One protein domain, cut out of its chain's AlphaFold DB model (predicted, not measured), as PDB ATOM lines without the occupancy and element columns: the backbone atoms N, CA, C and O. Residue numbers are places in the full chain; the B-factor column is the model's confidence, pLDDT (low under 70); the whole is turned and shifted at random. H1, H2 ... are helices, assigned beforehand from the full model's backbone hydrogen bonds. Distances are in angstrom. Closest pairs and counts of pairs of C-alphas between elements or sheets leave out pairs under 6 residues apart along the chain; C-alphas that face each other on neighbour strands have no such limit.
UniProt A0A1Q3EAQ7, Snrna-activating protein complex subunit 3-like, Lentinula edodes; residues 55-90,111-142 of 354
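Overview. This is residues 55 to 90 and 111 to 142 of the 354 residues of the protein "Snrna-activating protein complex subunit 3-like" of Lentinula edodes (UniProt A0A1Q3EAQ7). One long helix, H2, makes the length; H1 and H3 meet its first end, with H1 forming a corner, and short H4 packs on its far end. From H3 a link arcs across to H4, leaving an open middle. The printed 68 residues hold four named helices, H1 to H4 in order, and no named strand: all helix, loose, radius of gyration of the C-alphas 13.7 A, spans 35 by 24 by 21 A.

Along the chain. H1, residues 56 to 66, begins at C-alpha 56 (-3.669, -11.728, -96.870) and is 14.7 A long. H2, residues 69 to 90, measures 31.9 A; H3, 111 to 122, 16.5 A. H4, 132 to 136, measures 8.3 A and ends at C-alpha 136 (10.406, -1.721, -67.366).

Arrangement. H1 and H2 only just touch, with 3 pairs of C-alphas within 8 A, only at the corner, about perpendicular at 88 degrees; closest are C-alphas 66 and 72, 5.6 A. With residues 71 to 74 alone, H2 touches H3 at a steep tilt of 48 degrees, the same way; closest are C-alphas 71 and 113, 6.2 A. With residues 86 to 90 alone, H2 touches H4; closest are C-alphas 87 and 135, 5.8 A. H1 is apart from H3 and H4. Every O i to N i+4 pair is within hydrogen-bond range in H3, against 6 of 7 in H1, 17 of 18 in H2 and 0 of 1 in H4, which has 2 of 2 O i to N i+3 pairs.

Size, cuts and confidence. Residues 91 to 110 are not printed; C-alphas 90 and 111 are 34.2 A apart. No link printed whole is long. The pLDDT is under 70 at residues 90, 126 to 128 and 138 to 142.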
ATOM      1  N   VAL A  55       0.065 -13.370 -96.148       85.50
ATOM      2  CA  VAL A  55      -0.542 -12.816 -94.928       85.50
ATOM      3  C   VAL A  55      -1.845 -12.084 -95.252       85.50
ATOM      4  O   VAL A  55      -2.248 -11.170 -94.531       85.50
ATOM      5  N   ALA A  56      -2.469 -12.408 -96.391       86.00
ATOM      6  CA  ALA A  56      -3.669 -11.728 -96.870       86.00
ATOM      7  C   ALA A  56      -4.853 -11.912 -95.914       86.00
ATOM      8  O   ALA A  56      -5.626 -10.981 -95.718       86.00
ATOM      9  N   ASP A  57      -4.974 -13.075 -95.281       83.44
ATOM     10  CA  ASP A  57      -5.971 -13.361 -94.252       83.44
ATOM     11  C   ASP A  57      -5.823 -12.424 -93.038       83.44
ATOM     12  O   ASP A  57      -6.793 -11.784 -92.625       83.44
ATOM     13  N   ILE A  58      -4.595 -12.266 -92.530       83.38
ATOM     14  CA  ILE A  58      -4.269 -11.360 -91.425       83.38
ATOM     15  C   ILE A  58      -4.519  -9.915 -91.854       83.38
ATOM     16  O   ILE A  58      -5.179  -9.168 -91.136       83.38
ATOM     17  N   HIS A  59      -4.018  -9.522 -93.028       84.81
ATOM     18  CA  HIS A  59      -4.178  -8.175 -93.568       84.81
ATOM     19  C   HIS A  59      -5.652  -7.800 -93.715       84.81
ATOM     20  O   HIS A  59      -6.063  -6.756 -93.219       84.81
ATOM     21  N   ASN A  60      -6.451  -8.656 -94.351       89.62
ATOM     22  CA  ASN A  60      -7.870  -8.403 -94.575       89.62
ATOM     23  C   ASN A  60      -8.617  -8.330 -93.242       89.62
ATOM     24  O   ASN A  60      -9.330  -7.360 -93.005       89.62
ATOM     25  N   SER A  61      -8.355  -9.268 -92.321       87.81
ATOM     26  CA  SER A  61      -8.963  -9.240 -90.987       87.81
ATOM     27  C   SER A  61      -8.639  -7.959 -90.217       87.81
ATOM     28  O   SER A  61      -9.470  -7.490 -89.440       87.81
ATOM     29  N   LEU A  62      -7.434  -7.413 -90.369       86.19
ATOM     30  CA  LEU A  62      -7.026  -6.203 -89.663       86.19
ATOM     31  C   LEU A  62      -7.477  -4.926 -90.388       86.19
ATOM     32  O   LEU A  62      -7.822  -3.957 -89.713       86.19
ATOM     33  N   MET A  63      -7.617  -4.945 -91.715       89.25
ATOM     34  CA  MET A  63      -8.275  -3.873 -92.469       89.25
ATOM     35  C   MET A  63      -9.771  -3.787 -92.166       89.25
ATOM     36  O   MET A  63     -10.277  -2.681 -92.003       89.25
ATOM     37  N   ASP A  64     -10.474  -4.908 -91.995       90.06
ATOM     38  CA  ASP A  64     -11.888  -4.913 -91.587       90.06
ATOM     39  C   ASP A  64     -12.092  -4.216 -90.230       90.06
ATOM     40  O   ASP A  64     -13.053  -3.469 -90.025       90.06
ATOM     41  N   ILE A  65     -11.148  -4.416 -89.305       91.19
ATOM     42  CA  ILE A  65     -11.142  -3.757 -87.997       91.19
ATOM     43  C   ILE A  65     -10.781  -2.273 -88.136       91.19
ATOM     44  O   ILE A  65     -11.471  -1.433 -87.559       91.19
ATOM     45  N   TRP A  66      -9.727  -1.934 -88.891       88.25
ATOM     46  CA  TRP A  66      -9.283  -0.544 -89.070       88.25
ATOM     47  C   TRP A  66     -10.319   0.319 -89.786       88.25
ATOM     48  O   TRP A  66     -10.515   1.475 -89.411       88.25
ATOM     49  N   ASN A  67     -11.018  -0.252 -90.763       88.12
ATOM     50  CA  ASN A  67     -12.077   0.419 -91.507       88.12
ATOM     51  C   ASN A  67     -13.375   0.556 -90.698       88.12
ATOM     52  O   ASN A  67     -14.279   1.272 -91.127       88.12
ATOM     53  N   SER A  68     -13.484  -0.091 -89.532       90.69
ATOM     54  CA  SER A  68     -14.599   0.073 -88.600       90.69
ATOM     55  C   SER A  68     -14.211   1.029 -87.464       90.69
ATOM     56  O   SER A  68     -13.556   0.613 -86.501       90.69
ATOM     57  N   PRO A  69     -14.667   2.301 -87.481       86.19
ATOM     58  CA  PRO A  69     -14.291   3.286 -86.463       86.19
ATOM     59  C   PRO A  69     -14.630   2.836 -85.039       86.19
ATOM     60  O   PRO A  69     -13.934   3.178 -84.085       86.19
ATOM     61  N   LYS A  70     -15.697   2.041 -84.890       88.31
ATOM     62  CA  LYS A  70     -16.169   1.528 -83.599       88.31
ATOM     63  C   LYS A  70     -15.231   0.467 -83.025       88.31
ATOM     64  O   LYS A  70     -14.859   0.559 -81.856       88.31
ATOM     65  N   LEU A  71     -14.852  -0.524 -83.835       88.94
ATOM     66  CA  LEU A  71     -13.946  -1.595 -83.407       88.94
ATOM     67  C   LEU A  71     -12.550  -1.037 -83.132       88.94
ATOM     68  O   LEU A  71     -11.936  -1.370 -82.120       88.94
ATOM     69  N   LEU A  72     -12.094  -0.119 -83.982       86.94
ATOM     70  CA  LEU A  72     -10.831   0.572 -83.794       86.94
ATOM     71  C   LEU A  72     -10.804   1.381 -82.486       86.94
ATOM     72  O   LEU A  72      -9.858   1.259 -81.709       86.94
ATOM     73  N   ALA A  73     -11.853   2.160 -82.200       84.06
ATOM     74  CA  ALA A  73     -11.961   2.912 -80.950       84.06
ATOM     75  C   ALA A  73     -11.959   1.994 -79.713       84.06
ATOM     76  O   ALA A  73     -11.334   2.322 -78.701       84.06
ATOM     77  N   TYR A  74     -12.618   0.831 -79.795       87.75
ATOM     78  CA  TYR A  74     -12.579  -0.178 -78.735       87.75
ATOM     79  C   TYR A  74     -11.160  -0.707 -78.497       87.75
ATOM     80  O   TYR A  74     -10.712  -0.742 -77.349       87.75
ATOM     81  N   LEU A  75     -10.427  -1.057 -79.561       88.19
ATOM     82  CA  LEU A  75      -9.050  -1.543 -79.447       88.19
ATOM     83  C   LEU A  75      -8.116  -0.504 -78.829       88.19
ATOM     84  O   LEU A  75      -7.365  -0.849 -77.917       88.19
ATOM     85  N   TYR A  76      -8.197   0.760 -79.258       82.88
ATOM     86  CA  TYR A  76      -7.416   1.839 -78.649       82.88
ATOM     87  C   TYR A  76      -7.727   1.983 -77.159       82.88
ATOM     88  O   TYR A  76      -6.816   1.975 -76.333       82.88
ATOM     89  N   ARG A  77      -9.012   2.023 -76.786       84.12
ATOM     90  CA  ARG A  77      -9.423   2.133 -75.379       84.12
ATOM     91  C   ARG A  77      -8.946   0.943 -74.541       84.12
ATOM     92  O   ARG A  77      -8.498   1.137 -73.408       84.12
ATOM     93  N   SER A  78      -9.058  -0.275 -75.071       86.31
ATOM     94  CA  SER A  78      -8.620  -1.503 -74.401       86.31
ATOM     95  C   SER A  78      -7.102  -1.507 -74.195       86.31
ATOM     96  O   SER A  78      -6.627  -1.698 -73.072       86.31
ATOM     97  N   HIS A  79      -6.345  -1.171 -75.245       84.62
ATOM     98  CA  HIS A  79      -4.895  -1.011 -75.193       84.62
ATOM     99  C   HIS A  79      -4.473   0.040 -74.158       84.62
ATOM    100  O   HIS A  79      -3.669  -0.255 -73.273       84.62
ATOM    101  N   ASP A  80      -5.056   1.237 -74.199       81.81
ATOM    102  CA  ASP A  80      -4.712   2.321 -73.276       81.81
ATOM    103  C   ASP A  80      -5.021   1.953 -71.824       81.81
ATOM    104  O   ASP A  80      -4.243   2.257 -70.919       81.81
ATOM    105  N   THR A  81      -6.121   1.233 -71.595       84.06
ATOM    106  CA  THR A  81      -6.478   0.718 -70.267       84.06
ATOM    107  C   THR A  81      -5.459  -0.316 -69.783       84.06
ATOM    108  O   THR A  81      -5.029  -0.261 -68.627       84.06
ATOM    109  N   ALA A  82      -5.024  -1.230 -70.657       84.38
ATOM    110  CA  ALA A  82      -4.006  -2.230 -70.337       84.38
ATOM    111  C   ALA A  82      -2.649  -1.582 -70.016       84.38
ATOM    112  O   ALA A  82      -2.035  -1.913 -68.999       84.38
ATOM    113  N   ILE A  83      -2.215  -0.608 -70.818       81.69
ATOM    114  CA  ILE A  83      -0.971   0.144 -70.611       81.69
ATOM    115  C   ILE A  83      -1.038   0.992 -69.332       81.69
ATOM    116  O   ILE A  83      -0.100   0.991 -68.530       81.69
ATOM    117  N   ALA A  84      -2.152   1.684 -69.083       81.25
ATOM    118  CA  ALA A  84      -2.346   2.450 -67.854       81.25
ATOM    119  C   ALA A  84      -2.317   1.547 -66.608       81.25
ATOM    120  O   ALA A  84      -1.688   1.905 -65.608       81.25
ATOM    121  N   SER A  85      -2.940   0.367 -66.677       84.38
ATOM    122  CA  SER A  85      -2.902  -0.646 -65.613       84.38
ATOM    123  C   SER A  85      -1.483  -1.172 -65.377       84.38
ATOM    124  O   SER A  85      -1.015  -1.207 -64.235       84.38
ATOM    125  N   LEU A  86      -0.759  -1.497 -66.455       85.06
ATOM    126  CA  LEU A  86       0.623  -1.972 -66.411       85.06
ATOM    127  C   LEU A  86       1.523  -0.994 -65.641       85.06
ATOM    128  O   LEU A  86       2.178  -1.380 -64.672       85.06
ATOM    129  N   HIS A  87       1.491   0.287 -66.009       80.06
ATOM    130  CA  HIS A  87       2.314   1.313 -65.362       80.06
ATOM    131  C   HIS A  87       1.801   1.728 -63.974       80.06
ATOM    132  O   HIS A  87       2.603   2.088 -63.102       80.06
ATOM    133  N   GLY A  88       0.488   1.645 -63.736       79.75
ATOM    134  CA  GLY A  88      -0.121   1.880 -62.425       79.75
ATOM    135  C   GLY A  88       0.341   0.871 -61.371       79.75
ATOM    136  O   GLY A  88       0.631   1.261 -60.241       79.75
ATOM    137  N   ASN A  89       0.494  -0.400 -61.753       73.00
ATOM    138  CA  ASN A  89       0.898  -1.475 -60.842       73.00
ATOM    139  C   ASN A  89       2.394  -1.442 -60.483       73.00
ATOM    140  O   ASN A  89       2.781  -1.882 -59.399       73.00
ATOM    141  N   THR A  90       3.249  -0.897 -61.356       67.75
ATOM    142  CA  THR A  90       4.704  -0.834 -61.119       67.75
ATOM    143  C   THR A  90       5.161   0.384 -60.323       67.75
ATOM    144  O   THR A  90       6.214   0.351 -59.683       67.75
ATOM    145  N   GLN A 111     -22.715  -6.307 -80.510       87.38
ATOM    146  CA  GLN A 111     -22.403  -7.711 -80.782       87.38
ATOM    147  C   GLN A 111     -21.043  -7.885 -81.486       87.38
ATOM    148  O   GLN A 111     -20.291  -8.800 -81.162       87.38
ATOM    149  N   ASP A 112     -20.690  -6.960 -82.379       87.38
ATOM    150  CA  ASP A 112     -19.421  -6.951 -83.114       87.38
ATOM    151  C   ASP A 112     -18.193  -6.788 -82.199       87.38
ATOM    152  O   ASP A 112     -17.158  -7.414 -82.428       87.38
ATOM    153  N   VAL A 113     -18.300  -5.983 -81.134       90.00
ATOM    154  CA  VAL A 113     -17.227  -5.789 -80.141       90.00
ATOM    155  C   VAL A 113     -17.023  -7.066 -79.334       90.00
ATOM    156  O   VAL A 113     -15.888  -7.496 -79.139       90.00
ATOM    157  N   GLN A 114     -18.115  -7.717 -78.925       90.06
ATOM    158  CA  GLN A 114     -18.054  -8.988 -78.196       90.06
ATOM    159  C   GLN A 114     -17.459 -10.103 -79.060       90.06
ATOM    160  O   GLN A 114     -16.639 -10.885 -78.585       90.06
ATOM    161  N   GLN A 115     -17.827 -10.155 -80.343       91.19
ATOM    162  CA  GLN A 115     -17.236 -11.095 -81.295       91.19
ATOM    163  C   GLN A 115     -15.739 -10.840 -81.487       91.19
ATOM    164  O   GLN A 115     -14.961 -11.793 -81.503       91.19
ATOM    165  N   LEU A 116     -15.321  -9.576 -81.615       90.00
ATOM    166  CA  LEU A 116     -13.906  -9.223 -81.714       90.00
ATOM    167  C   LEU A 116     -13.142  -9.628 -80.447       90.00
ATOM    168  O   LEU A 116     -12.091 -10.254 -80.550       90.00
ATOM    169  N   GLN A 117     -13.684  -9.334 -79.266       89.50
ATOM    170  CA  GLN A 117     -13.067  -9.709 -77.994       89.50
ATOM    171  C   GLN A 117     -12.949 -11.235 -77.862       89.50
ATOM    172  O   GLN A 117     -11.871 -11.735 -77.556       89.50
ATOM    173  N   ALA A 118     -13.996 -11.990 -78.212       90.25
ATOM    174  CA  ALA A 118     -13.951 -13.452 -78.218       90.25
ATOM    175  C   ALA A 118     -12.899 -14.001 -79.200       90.25
ATOM    176  O   ALA A 118     -12.187 -14.957 -78.879       90.25
ATOM    177  N   LYS A 119     -12.760 -13.385 -80.386       89.19
ATOM    178  CA  LYS A 119     -11.694 -13.727 -81.344       89.19
ATOM    179  C   LYS A 119     -10.313 -13.492 -80.736       89.19
ATOM    180  O   LYS A 119      -9.479 -14.385 -80.825       89.19
ATOM    181  N   LEU A 120     -10.084 -12.343 -80.095       86.62
ATOM    182  CA  LEU A 120      -8.813 -12.024 -79.432       86.62
ATOM    183  C   LEU A 120      -8.505 -12.985 -78.278       86.62
ATOM    184  O   LEU A 120      -7.376 -13.452 -78.163       86.62
ATOM    185  N   ASP A 121      -9.508 -13.339 -77.475       86.25
ATOM    186  CA  ASP A 121      -9.356 -14.266 -76.348       86.25
ATOM    187  C   ASP A 121      -9.084 -15.711 -76.798       86.25
ATOM    188  O   ASP A 121      -8.472 -16.488 -76.062       86.25
ATOM    189  N   THR A 122      -9.496 -16.073 -78.018       88.44
ATOM    190  CA  THR A 122      -9.204 -17.384 -78.623       88.44
ATOM    191  C   THR A 122      -7.740 -17.497 -79.070       88.44
ATOM    192  O   THR A 122      -7.217 -18.606 -79.212       88.44
ATOM    193  N   ILE A 123      -7.043 -16.373 -79.275       84.69
ATOM    194  CA  ILE A 123      -5.635 -16.372 -79.683       84.69
ATOM    195  C   ILE A 123      -4.778 -16.862 -78.507       84.69
ATOM    196  O   ILE A 123      -4.503 -16.139 -77.553       84.69
ATOM    197  N   ALA A 124      -4.293 -18.103 -78.598       79.00
ATOM    198  CA  ALA A 124      -3.516 -18.767 -77.547       79.00
ATOM    199  C   ALA A 124      -2.092 -18.203 -77.333       79.00
ATOM    200  O   ALA A 124      -1.310 -18.761 -76.560       79.00
ATOM    201  N   LEU A 125      -1.725 -17.108 -78.008       73.50
ATOM    202  CA  LEU A 125      -0.405 -16.490 -77.895       73.50
ATOM    203  C   LEU A 125      -0.258 -15.805 -76.529       73.50
ATOM    204  O   LEU A 125      -0.560 -14.627 -76.347       73.50
ATOM    205  N   SER A 126       0.268 -16.553 -75.559       59.62
ATOM    206  CA  SER A 126       0.570 -16.079 -74.201       59.62
ATOM    207  C   SER A 126       1.537 -14.888 -74.163       59.62
ATOM    208  O   SER A 126       1.542 -14.142 -73.186       59.62
ATOM    209  N   SER A 127       2.302 -14.670 -75.237       60.28
ATOM    210  CA  SER A 127       3.228 -13.547 -75.411       60.28
ATOM    211  C   SER A 127       2.552 -12.173 -75.495       60.28
ATOM    212  O   SER A 127       3.234 -11.165 -75.337       60.28
ATOM    213  N   TRP A 128       1.233 -12.114 -75.708       63.28
ATOM    214  CA  TRP A 128       0.480 -10.856 -75.779       63.28
ATOM    215  C   TRP A 128       0.083 -10.304 -74.409       63.28
ATOM    216  O   TRP A 128      -0.238  -9.121 -74.282       63.28
ATOM    217  N   LYS A 129       0.114 -11.132 -73.359       74.44
ATOM    218  CA  LYS A 129      -0.179 -10.664 -72.004       74.44
ATOM    219  C   LYS A 129       1.023  -9.886 -71.485       74.44
ATOM    220  O   LYS A 129       2.061 -10.460 -71.163       74.44
ATOM    221  N   LEU A 130       0.871  -8.568 -71.395       76.81
ATOM    222  CA  LEU A 130       1.872  -7.684 -70.811       76.81
ATOM    223  C   LEU A 130       2.047  -8.023 -69.326       76.81
ATOM    224  O   LEU A 130       1.242  -7.642 -68.477       76.81
ATOM    225  N   MET A 131       3.104  -8.772 -69.018       84.75
ATOM    226  CA  MET A 131       3.504  -9.061 -67.642       84.75
ATOM    227  C   MET A 131       3.881  -7.756 -66.927       84.75
ATOM    228  O   MET A 131       4.393  -6.852 -67.583       84.75
ATOM    229  N   PRO A 132       3.719  -7.639 -65.596       82.81
ATOM    230  CA  PRO A 132       4.100  -6.430 -64.858       82.81
ATOM    231  C   PRO A 132       5.538  -5.963 -65.128       82.81
ATOM    232  O   PRO A 132       5.788  -4.767 -65.252       82.81
ATOM    233  N   ASP A 133       6.469  -6.902 -65.312       81.31
ATOM    234  CA  ASP A 133       7.874  -6.609 -65.620       81.31
ATOM    235  C   ASP A 133       8.064  -5.966 -67.002       81.31
ATOM    236  O   ASP A 133       9.046  -5.256 -67.224       81.31
ATOM    237  N   ALA A 134       7.105  -6.140 -67.921       83.31
ATOM    238  CA  ALA A 134       7.100  -5.465 -69.215       83.31
ATOM    239  C   ALA A 134       7.078  -3.939 -69.054       83.31
ATOM    240  O   ALA A 134       7.633  -3.250 -69.901       83.31
ATOM    241  N   ALA A 135       6.556  -3.410 -67.939       79.38
ATOM    242  CA  ALA A 135       6.559  -1.979 -67.637       79.38
ATOM    243  C   ALA A 135       7.966  -1.357 -67.593       79.38
ATOM    244  O   ALA A 135       8.113  -0.151 -67.784       79.38
ATOM    245  N   LEU A 136       9.005  -2.161 -67.327       75.75
ATOM    246  CA  LEU A 136      10.406  -1.721 -67.366       75.75
ATOM    247  C   LEU A 136      10.913  -1.516 -68.802       75.75
ATOM    248  O   LEU A 136      11.917  -0.835 -69.018       75.75
ATOM    249  N   PHE A 137      10.229  -2.116 -69.775       73.75
ATOM    250  CA  PHE A 137      10.581  -2.119 -71.192       73.75
ATOM    251  C   PHE A 137       9.577  -1.340 -72.054       73.75
ATOM    252  O   PHE A 137       9.923  -0.930 -73.162       73.75
ATOM    253  N   THR A 138       8.363  -1.099 -71.554       69.94
ATOM    254  CA  THR A 138       7.347  -0.256 -72.188       69.94
ATOM    255  C   THR A 138       7.438   1.175 -71.671       69.94
ATOM    256  O   THR A 138       7.819   1.437 -70.530       69.94
ATOM    257  N   ARG A 139       7.119   2.147 -72.526       63.69
ATOM    258  CA  ARG A 139       7.068   3.553 -72.110       63.69
ATOM    259  C   ARG A 139       5.732   3.807 -71.403       63.69
ATOM    260  O   ARG A 139       4.715   3.344 -71.916       63.69
ATOM    261  N   PRO A 140       5.706   4.553 -70.281       64.25
ATOM    262  CA  PRO A 140       4.447   4.971 -69.683       64.25
ATOM    263  C   PRO A 140       3.619   5.746 -70.711       64.25
ATOM    264  O   PRO A 140       4.217   6.465 -71.519       64.25
ATOM    265  N   PRO A 141       2.277   5.637 -70.667       59.62
ATOM    266  CA  PRO A 141       1.409   6.392 -71.559       59.62
ATOM    267  C   PRO A 141       1.691   7.872 -71.305       59.62
ATOM    268  O   PRO A 141       1.404   8.416 -70.233       59.62
ATOM    269  N   ARG A 142       2.400   8.496 -72.244       56.47
ATOM    270  CA  ARG A 142       2.839   9.881 -72.133       56.47
ATOM    271  C   ARG A 142       1.782  10.742 -72.802       56.47
ATOM    272  O   ARG A 142       1.489  10.555 -73.973       56.47
TER     273      ARG A 142